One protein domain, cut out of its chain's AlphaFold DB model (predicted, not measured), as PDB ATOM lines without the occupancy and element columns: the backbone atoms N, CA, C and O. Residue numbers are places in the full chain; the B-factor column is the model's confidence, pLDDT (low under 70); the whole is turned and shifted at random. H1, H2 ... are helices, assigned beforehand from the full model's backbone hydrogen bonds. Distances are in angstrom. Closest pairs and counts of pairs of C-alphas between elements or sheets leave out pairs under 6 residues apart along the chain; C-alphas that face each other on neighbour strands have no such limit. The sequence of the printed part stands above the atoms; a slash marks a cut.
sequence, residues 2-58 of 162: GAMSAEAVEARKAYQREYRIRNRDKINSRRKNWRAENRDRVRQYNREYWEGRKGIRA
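AT A GLANCE: This is residues 2 to 58 of the 162 residues of an uncharacterized protein of Lachnospiraceae bacterium A4 (UniProt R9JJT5). Three helices follow one another end to end in an open U: H1, the longest, makes one arm, H2 the base and H3 the other arm, with the one-turn helix H4 at the far end of H3. The space between the arms is empty, and no two helices touch. The printed part has 57 residues with four named helices, in the order H1, H2, H3, H4, and no named strand; the class is all helix. It is extended, with a radius of gyration of the C-alphas of 18.8 A and spans of 49 by 28 by 21 A.

IN THESE COORDINATES: H1, residues 6 to 22, begins at C-alpha 6 (17.228, -48.866, 22.330) and is 24.4 A long from first to last C-alpha. H2, residues 24 to 37, is 19.9 A long, and H3, residues 39 to 51, is 17.9 A long. H4, residues 54 to 57, measures 5.3 A and ends at C-alpha 57 (-19.211, -24.279, 21.714).

HOW THE PARTS SIT: H1 and H2 are close but not clearly touching; their closest C-alphas, those of Arg 20 and Ile 27, are 7.9 A apart. They run the same way at a steep tilt of 65 degrees. H2 and H3 are also close but not clearly touching, with the C-alphas of Arg 35 and Val 42 closest at 6.9 A, and their lines are about perpendicular at 83 degrees. H3 and H4 meet only through their link. H1 is apart from H3 and H4, and H2 is apart from H4. In H1, H2 and H3 every O i to N i+4 pair is within hydrogen-bond range; H4 is too short for such a pair.

THE WHOLE: The two C-alphas farthest apart, those of Gly 2 and Ala 58, are 50.7 A apart. The printed part has no cut, and its three links between helices are tight. The model's mean pLDDT over the printed part is 86.6, with residue 2 under 70.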
ATOM      1  N   GLY A   2      24.113 -40.390  30.169       60.94
ATOM      2  CA  GLY A   2      24.180 -41.217  28.955       60.94
ATOM      3  C   GLY A   2      22.791 -41.602  28.440       60.94
ATOM      4  O   GLY A   2      21.905 -41.923  29.232       60.94
ATOM      5  N   ALA A   3      22.593 -41.548  27.123       72.31
ATOM      6  CA  ALA A   3      21.373 -42.032  26.488       72.31
ATOM      7  C   ALA A   3      21.236 -43.551  26.715       72.31
ATOM      8  O   ALA A   3      22.195 -44.294  26.523       72.31
ATOM      9  N   MET A   4      20.059 -44.011  27.151       76.38
ATOM     10  CA  MET A   4      19.772 -45.447  27.278       76.38
ATOM     11  C   MET A   4      19.822 -46.129  25.904       76.38
ATOM     12  O   MET A   4      19.394 -45.538  24.912       76.38
ATOM     13  N   SER A   5      20.287 -47.383  25.853       86.88
ATOM     14  CA  SER A   5      20.229 -48.195  24.633       86.88
ATOM     15  C   SER A   5      18.777 -48.415  24.189       86.88
ATOM     16  O   SER A   5      17.854 -48.429  25.009       86.88
ATOM     17  N   ALA A   6      18.560 -48.606  22.884       84.19
ATOM     18  CA  ALA A   6      17.228 -48.866  22.330       84.19
ATOM     19  C   ALA A   6      16.555 -50.086  22.989       84.19
ATOM     20  O   ALA A   6      15.363 -50.053  23.295       84.19
ATOM     21  N   GLU A   7      17.340 -51.118  23.298       86.31
ATOM     22  CA  GLU A   7      16.891 -52.321  23.999       86.31
ATOM     23  C   GLU A   7      16.408 -52.020  25.429       86.31
ATOM     24  O   GLU A   7      15.338 -52.474  25.833       86.31
ATOM     25  N   ALA A   8      17.120 -51.166  26.174       85.81
ATOM     26  CA  ALA A   8      16.702 -50.740  27.511       85.81
ATOM     27  C   ALA A   8      15.410 -49.901  27.484       85.81
ATOM     28  O   ALA A   8      14.574 -49.997  28.391       85.81
ATOM     29  N   VAL A   9      15.208 -49.095  26.435       88.38
ATOM     30  CA  VAL A   9      13.966 -48.332  26.232       88.38
ATOM     31  C   VAL A   9      12.789 -49.264  25.938       88.38
ATOM     32  O   VAL A   9      11.722 -49.096  26.537       88.38
ATOM     33  N   GLU A  10      12.968 -50.253  25.063       88.44
ATOM     34  CA  GLU A  10      11.916 -51.223  24.742       88.44
ATOM     35  C   GLU A  10      11.577 -52.123  25.934       88.44
ATOM     36  O   GLU A  10      10.399 -52.268  26.273       88.44
ATOM     37  N   ALA A  11      12.579 -52.606  26.674       90.19
ATOM     38  CA  ALA A  11      12.366 -53.358  27.910       90.19
ATOM     39  C   ALA A  11      11.563 -52.545  28.943       90.19
ATOM     40  O   ALA A  11      10.613 -53.047  29.554       90.19
ATOM     41  N   ARG A  12      11.864 -51.245  29.090       91.06
ATOM     42  CA  ARG A  12      11.111 -50.342  29.975       91.06
ATOM     43  C   ARG A  12       9.659 -50.170  29.524       91.06
ATOM     44  O   ARG A  12       8.761 -50.165  30.370       91.06
ATOM     45  N   LYS A  13       9.400 -50.020  28.220       91.88
ATOM     46  CA  LYS A  13       8.033 -49.907  27.677       91.88
ATOM     47  C   LYS A  13       7.240 -51.202  27.869       91.88
ATOM     48  O   LYS A  13       6.076 -51.127  28.271       91.88
ATOM     49  N   ALA A  14       7.853 -52.359  27.613       91.44
ATOM     50  CA  ALA A  14       7.241 -53.675  27.796       91.44
ATOM     51  C   ALA A  14       6.853 -53.900  29.263       91.44
ATOM     52  O   ALA A  14       5.683 -54.148  29.564       91.44
ATOM     53  N   TYR A  15       7.790 -53.651  30.182       93.62
ATOM     54  CA  TYR A  15       7.537 -53.704  31.619       93.62
ATOM     55  C   TYR A  15       6.382 -52.783  32.042       93.62
ATOM     56  O   TYR A  15       5.455 -53.208  32.731       93.62
ATOM     57  N   GLN A  16       6.384 -51.519  31.601       91.81
ATOM     58  CA  GLN A  16       5.312 -50.572  31.930       91.81
ATOM     59  C   GLN A  16       3.949 -51.018  31.394       91.81
ATOM     60  O   GLN A  16       2.926 -50.791  32.046       91.81
ATOM     61  N   ARG A  17       3.916 -51.629  30.205       91.25
ATOM     62  CA  ARG A  17       2.687 -52.138  29.594       91.25
ATOM     63  C   ARG A  17       2.127 -53.300  30.406       91.25
ATOM     64  O   ARG A  17       0.967 -53.238  30.807       91.25
ATOM     65  N   GLU A  18       2.949 -54.297  30.717       93.12
ATOM     66  CA  GLU A  18       2.540 -55.426  31.554       93.12
ATOM     67  C   GLU A  18       2.113 -54.989  32.950       93.12
ATOM     68  O   GLU A  18       1.100 -55.462  33.461       93.12
ATOM     69  N   TYR A  19       2.838 -54.047  33.556       92.81
ATOM     70  CA  TYR A  19       2.475 -53.487  34.851       92.81
ATOM     71  C   TYR A  19       1.084 -52.844  34.807       92.81
ATOM     72  O   TYR A  19       0.261 -53.096  35.690       92.81
ATOM     73  N   ARG A  20       0.782 -52.043  33.773       89.56
ATOM     74  CA  ARG A  20      -0.541 -51.420  33.600       89.56
ATOM     75  C   ARG A  20      -1.645 -52.447  33.366       89.56
ATOM     76  O   ARG A  20      -2.744 -52.225  33.858       89.56
ATOM     77  N   ILE A  21      -1.366 -53.532  32.642       91.31
ATOM     78  CA  ILE A  21      -2.328 -54.619  32.407       91.31
ATOM     79  C   ILE A  21      -2.614 -55.348  33.721       91.31
ATOM     80  O   ILE A  21      -3.762 -55.393  34.155       91.31
ATOM     81  N   ARG A  22      -1.566 -55.829  34.402       92.00
ATOM     82  CA  ARG A  22      -1.677 -56.565  35.671       92.00
ATOM     83  C   ARG A  22      -2.322 -55.740  36.787       92.00
ATOM     84  O   ARG A  22      -2.983 -56.295  37.652       92.00
ATOM     85  N   ASN A  23      -2.159 -54.416  36.762       92.94
ATOM     86  CA  ASN A  23      -2.715 -53.513  37.774       92.94
ATOM     87  C   ASN A  23      -3.918 -52.699  37.274       92.94
ATOM     88  O   ASN A  23      -4.292 -51.720  37.927       92.94
ATOM     89  N   ARG A  24      -4.521 -53.055  36.130       90.06
ATOM     90  CA  ARG A  24      -5.570 -52.254  35.479       90.06
ATOM     91  C   ARG A  24      -6.721 -51.939  36.429       90.06
ATOM     92  O   ARG A  24      -7.081 -50.772  36.580       90.06
ATOM     93  N   ASP A  25      -7.240 -52.951  37.113       92.44
ATOM     94  CA  ASP A  25      -8.411 -52.804  37.981       92.44
ATOM     95  C   ASP A  25      -8.098 -51.988  39.231       92.44
ATOM     96  O   ASP A  25      -8.869 -51.104  39.603       92.44
ATOM     97  N   LYS A  26      -6.914 -52.188  39.821       92.00
ATOM     98  CA  LYS A  26      -6.430 -51.387  40.953       92.00
ATOM     99  C   LYS A  26      -6.250 -49.916  40.566       92.00
ATOM    100  O   LYS A  26      -6.674 -49.024  41.300       92.00
ATOM    101  N   ILE A  27      -5.653 -49.649  39.403       87.12
ATOM    102  CA  ILE A  27      -5.450 -48.290  38.879       87.12
ATOM    103  C   ILE A  27      -6.799 -47.620  38.589       87.12
ATOM    104  O   ILE A  27      -7.010 -46.469  38.975       87.12
ATOM    105  N   ASN A  28      -7.717 -48.334  37.939       91.25
ATOM    106  CA  ASN A  28      -9.044 -47.822  37.607       91.25
ATOM    107  C   ASN A  28      -9.877 -47.555  38.862       91.25
ATOM    108  O   ASN A  28     -10.471 -46.484  38.969       91.25
ATOM    109  N   SER A  29      -9.859 -48.472  39.831       92.44
ATOM    110  CA  SER A  29     -10.565 -48.327  41.108       92.44
ATOM    111  C   SER A  29     -10.035 -47.137  41.898       92.44
ATOM    112  O   SER A  29     -10.815 -46.293  42.327       92.44
ATOM    113  N   ARG A  30      -8.708 -46.972  41.985       92.19
ATOM    114  CA  ARG A  30      -8.099 -45.799  42.629       92.19
ATOM    115  C   ARG A  30      -8.514 -44.492  41.952       92.19
ATOM    116  O   ARG A  30      -8.856 -43.534  42.637       92.19
ATOM    117  N   ARG A  31      -8.513 -44.437  40.615       88.56
ATOM    118  CA  ARG A  31      -8.968 -43.254  39.858       88.56
ATOM    119  C   ARG A  31     -10.454 -42.969  40.077       88.56
ATOM    120  O   ARG A  31     -10.828 -41.804  40.190       88.56
ATOM    121  N   LYS A  32     -11.289 -44.009  40.112       91.62
ATOM    122  CA  LYS A  32     -12.732 -43.897  40.357       91.62
ATOM    123  C   LYS A  32     -13.002 -43.357  41.761       91.62
ATOM    124  O   LYS A  32     -13.719 -42.369  41.875       91.62
ATOM    125  N   ASN A  33     -12.375 -43.940  42.782       93.75
ATOM    126  CA  ASN A  33     -12.530 -43.516  44.174       93.75
ATOM    127  C   ASN A  33     -12.031 -42.085  44.369       93.75
ATOM    128  O   ASN A  33     -12.775 -41.253  44.870       93.75
ATOM    129  N   TRP A  34     -10.854 -41.746  43.832       93.81
ATOM    130  CA  TRP A  34     -10.342 -40.377  43.893       93.81
ATOM    131  C   TRP A  34     -11.310 -39.368  43.262       93.81
ATOM    132  O   TRP A  34     -11.578 -38.330  43.854       93.81
ATOM    133  N   ARG A  35     -11.887 -39.666  42.087       88.44
ATOM    134  CA  ARG A  35     -12.889 -38.785  41.453       88.44
ATOM    135  C   ARG A  35     -14.182 -38.679  42.264       88.44
ATOM    136  O   ARG A  35     -14.808 -37.625  42.226       88.44
ATOM    137  N   ALA A  36     -14.588 -39.749  42.946       90.69
ATOM    138  CA  ALA A  36     -15.775 -39.758  43.796       90.69
ATOM    139  C   ALA A  36     -15.558 -38.923  45.070       90.69
ATOM    140  O   ALA A  36     -16.404 -38.101  45.403       90.69
ATOM    141  N   GLU A  37     -14.401 -39.073  45.716       93.81
ATOM    142  CA  GLU A  37     -13.985 -38.301  46.895       93.81
ATOM    143  C   GLU A  37     -13.715 -36.824  46.558       93.81
ATOM    144  O   GLU A  37     -13.979 -35.939  47.363       93.81
ATOM    145  N   ASN A  38     -13.234 -36.534  45.345       93.62
ATOM    146  CA  ASN A  38     -12.911 -35.181  44.872       93.62
ATOM    147  C   ASN A  38     -13.985 -34.633  43.915       93.62
ATOM    148  O   ASN A  38     -13.671 -33.885  42.984       93.62
ATOM    149  N   ARG A  39     -15.254 -35.020  44.099       88.81
ATOM    150  CA  ARG A  39     -16.342 -34.722  43.152       88.81
ATOM    151  C   ARG A  39     -16.492 -33.230  42.866       88.81
ATOM    152  O   ARG A  39     -16.625 -32.850  41.703       88.81
ATOM    153  N   ASP A  40     -16.441 -32.390  43.893       90.31
ATOM    154  CA  ASP A  40     -16.625 -30.945  43.731       90.31
ATOM    155  C   ASP A  40     -15.415 -30.281  43.076       90.31
ATOM    156  O   ASP A  40     -15.588 -29.456  42.183       90.31
ATOM    157  N   ARG A  41     -14.198 -30.748  43.377       89.25
ATOM    158  CA  ARG A  41     -12.982 -30.317  42.674       89.25
ATOM    159  C   ARG A  41     -13.032 -30.659  41.186       89.25
ATOM    160  O   ARG A  41     -12.673 -29.839  40.349       89.25
ATOM    161  N   VAL A  42     -13.492 -31.863  40.840       88.38
ATOM    162  CA  VAL A  42     -13.659 -32.276  39.437       88.38
ATOM    163  C   VAL A  42     -14.735 -31.437  38.747       88.38
ATOM    164  O   VAL A  42     -14.553 -31.034  37.601       88.38
ATOM    165  N   ARG A  43     -15.847 -31.147  39.430       84.75
ATOM    166  CA  ARG A  43     -16.907 -30.270  38.909       84.75
ATOM    167  C   ARG A  43     -16.409 -28.853  38.673       84.75
ATOM    168  O   ARG A  43     -16.706 -28.307  37.619       84.75
ATOM    169  N   GLN A  44     -15.666 -28.288  39.619       87.00
ATOM    170  CA  GLN A  44     -15.077 -26.960  39.498       87.00
ATOM    171  C   GLN A  44     -14.093 -26.908  38.330       87.00
ATOM    172  O   GLN A  44     -14.265 -26.087  37.440       87.00
ATOM    173  N   TYR A  45     -13.150 -27.850  38.256       85.62
ATOM    174  CA  TYR A  45     -12.209 -27.938  37.138       85.62
ATOM    175  C   TYR A  45     -12.925 -28.048  35.783       85.62
ATOM    176  O   TYR A  45     -12.602 -27.333  34.838       85.62
ATOM    177  N   ASN A  46     -13.937 -28.918  35.680       83.38
ATOM    178  CA  ASN A  46     -14.727 -29.047  34.457       83.38
ATOM    179  C   ASN A  46     -15.503 -27.764  34.140       83.38
ATOM    180  O   ASN A  46     -15.641 -27.416  32.971       83.38
ATOM    181  N   ARG A  47     -16.030 -27.077  35.160       80.06
ATOM    182  CA  ARG A  47     -16.731 -25.801  35.002       80.06
ATOM    183  C   ARG A  47     -15.784 -24.745  34.445       80.06
ATOM    184  O   ARG A  47     -16.097 -24.198  33.400       80.06
ATOM    185  N   GLU A  48     -14.631 -24.533  35.071       82.12
ATOM    186  CA  GLU A  48     -13.607 -23.579  34.624       82.12
ATOM    187  C   GLU A  48     -13.157 -23.884  33.185       82.12
ATOM    188  O   GLU A  48     -13.135 -23.000  32.328       82.12
ATOM    189  N   TYR A  49     -12.894 -25.163  32.884       76.31
ATOM    190  CA  TYR A  49     -12.516 -25.613  31.544       76.31
ATOM    191  C   TYR A  49     -13.590 -25.304  30.489       76.31
ATOM    192  O   TYR A  49     -13.268 -24.902  29.369       76.31
ATOM    193  N   TRP A  50     -14.872 -25.489  30.823       72.06
ATOM    194  CA  TRP A  50     -15.967 -25.229  29.890       72.06
ATOM    195  C   TRP A  50     -16.394 -23.771  29.823       72.06
ATOM    196  O   TRP A  50     -16.798 -23.339  28.749       72.06
ATOM    197  N   GLU A  51     -16.284 -23.010  30.909       73.56
ATOM    198  CA  GLU A  51     -16.571 -21.576  30.936       73.56
ATOM    199  C   GLU A  51     -15.648 -20.814  29.988       73.56
ATOM    200  O   GLU A  51     -16.147 -20.054  29.160       73.56
ATOM    201  N   GLY A  52     -14.347 -21.125  29.987       70.12
ATOM    202  CA  GLY A  52     -13.398 -20.567  29.016       70.12
ATOM    203  C   GLY A  52     -13.637 -21.006  27.564       70.12
ATOM    204  O   GLY A  52     -13.110 -20.399  26.639       70.12
ATOM    205  N   ARG A  53     -14.449 -22.050  27.338       72.38
ATOM    206  CA  ARG A  53     -14.768 -22.604  26.009       72.38
ATOM    207  C   ARG A  53     -16.222 -22.393  25.588       72.38
ATOM    208  O   ARG A  53     -16.622 -22.922  24.550       72.38
ATOM    209  N   LYS A  54     -17.015 -21.634  26.357       73.31
ATOM    210  CA  LYS A  54     -18.432 -21.372  26.046       73.31
ATOM    211  C   LYS A  54     -18.594 -20.784  24.644       73.31
ATOM    212  O   LYS A  54     -19.409 -21.291  23.886       73.31
ATOM    213  N   GLY A  55     -17.740 -19.832  24.255       79.88
ATOM    214  CA  GLY A  55     -17.767 -19.254  22.907       79.88
ATOM    215  C   GLY A  55     -17.477 -20.276  21.796       79.88
ATOM    216  O   GLY A  55     -18.218 -20.404  20.828       79.88
ATOM    217  N   ILE A  56     -16.454 -21.114  21.947       86.69
ATOM    218  CA  ILE A  56     -16.098 -22.127  20.929       86.69
ATOM    219  C   ILE A  56     -17.243 -23.145  20.717       86.69
ATOM    220  O   ILE A  56     -17.375 -23.762  19.656       86.69
ATOM    221  N   ARG A  57     -18.098 -23.325  21.728       89.06
ATOM    222  CA  ARG A  57     -19.211 -24.279  21.714       89.06
ATOM    223  C   ARG A  57     -20.555 -23.702  21.320       89.06
ATOM    224  O   ARG A  57     -21.435 -24.499  21.011       89.06
ATOM    225  N   ALA A  58     -20.692 -22.384  21.326       89.88
ATOM    226  CA  ALA A  58     -21.897 -21.721  20.870       89.88
ATOM    227  C   ALA A  58     -22.199 -22.095  19.409       89.88
ATOM    228  O   ALA A  58     -21.288 -22.303  18.583       89.88
TER     229      ALA A  58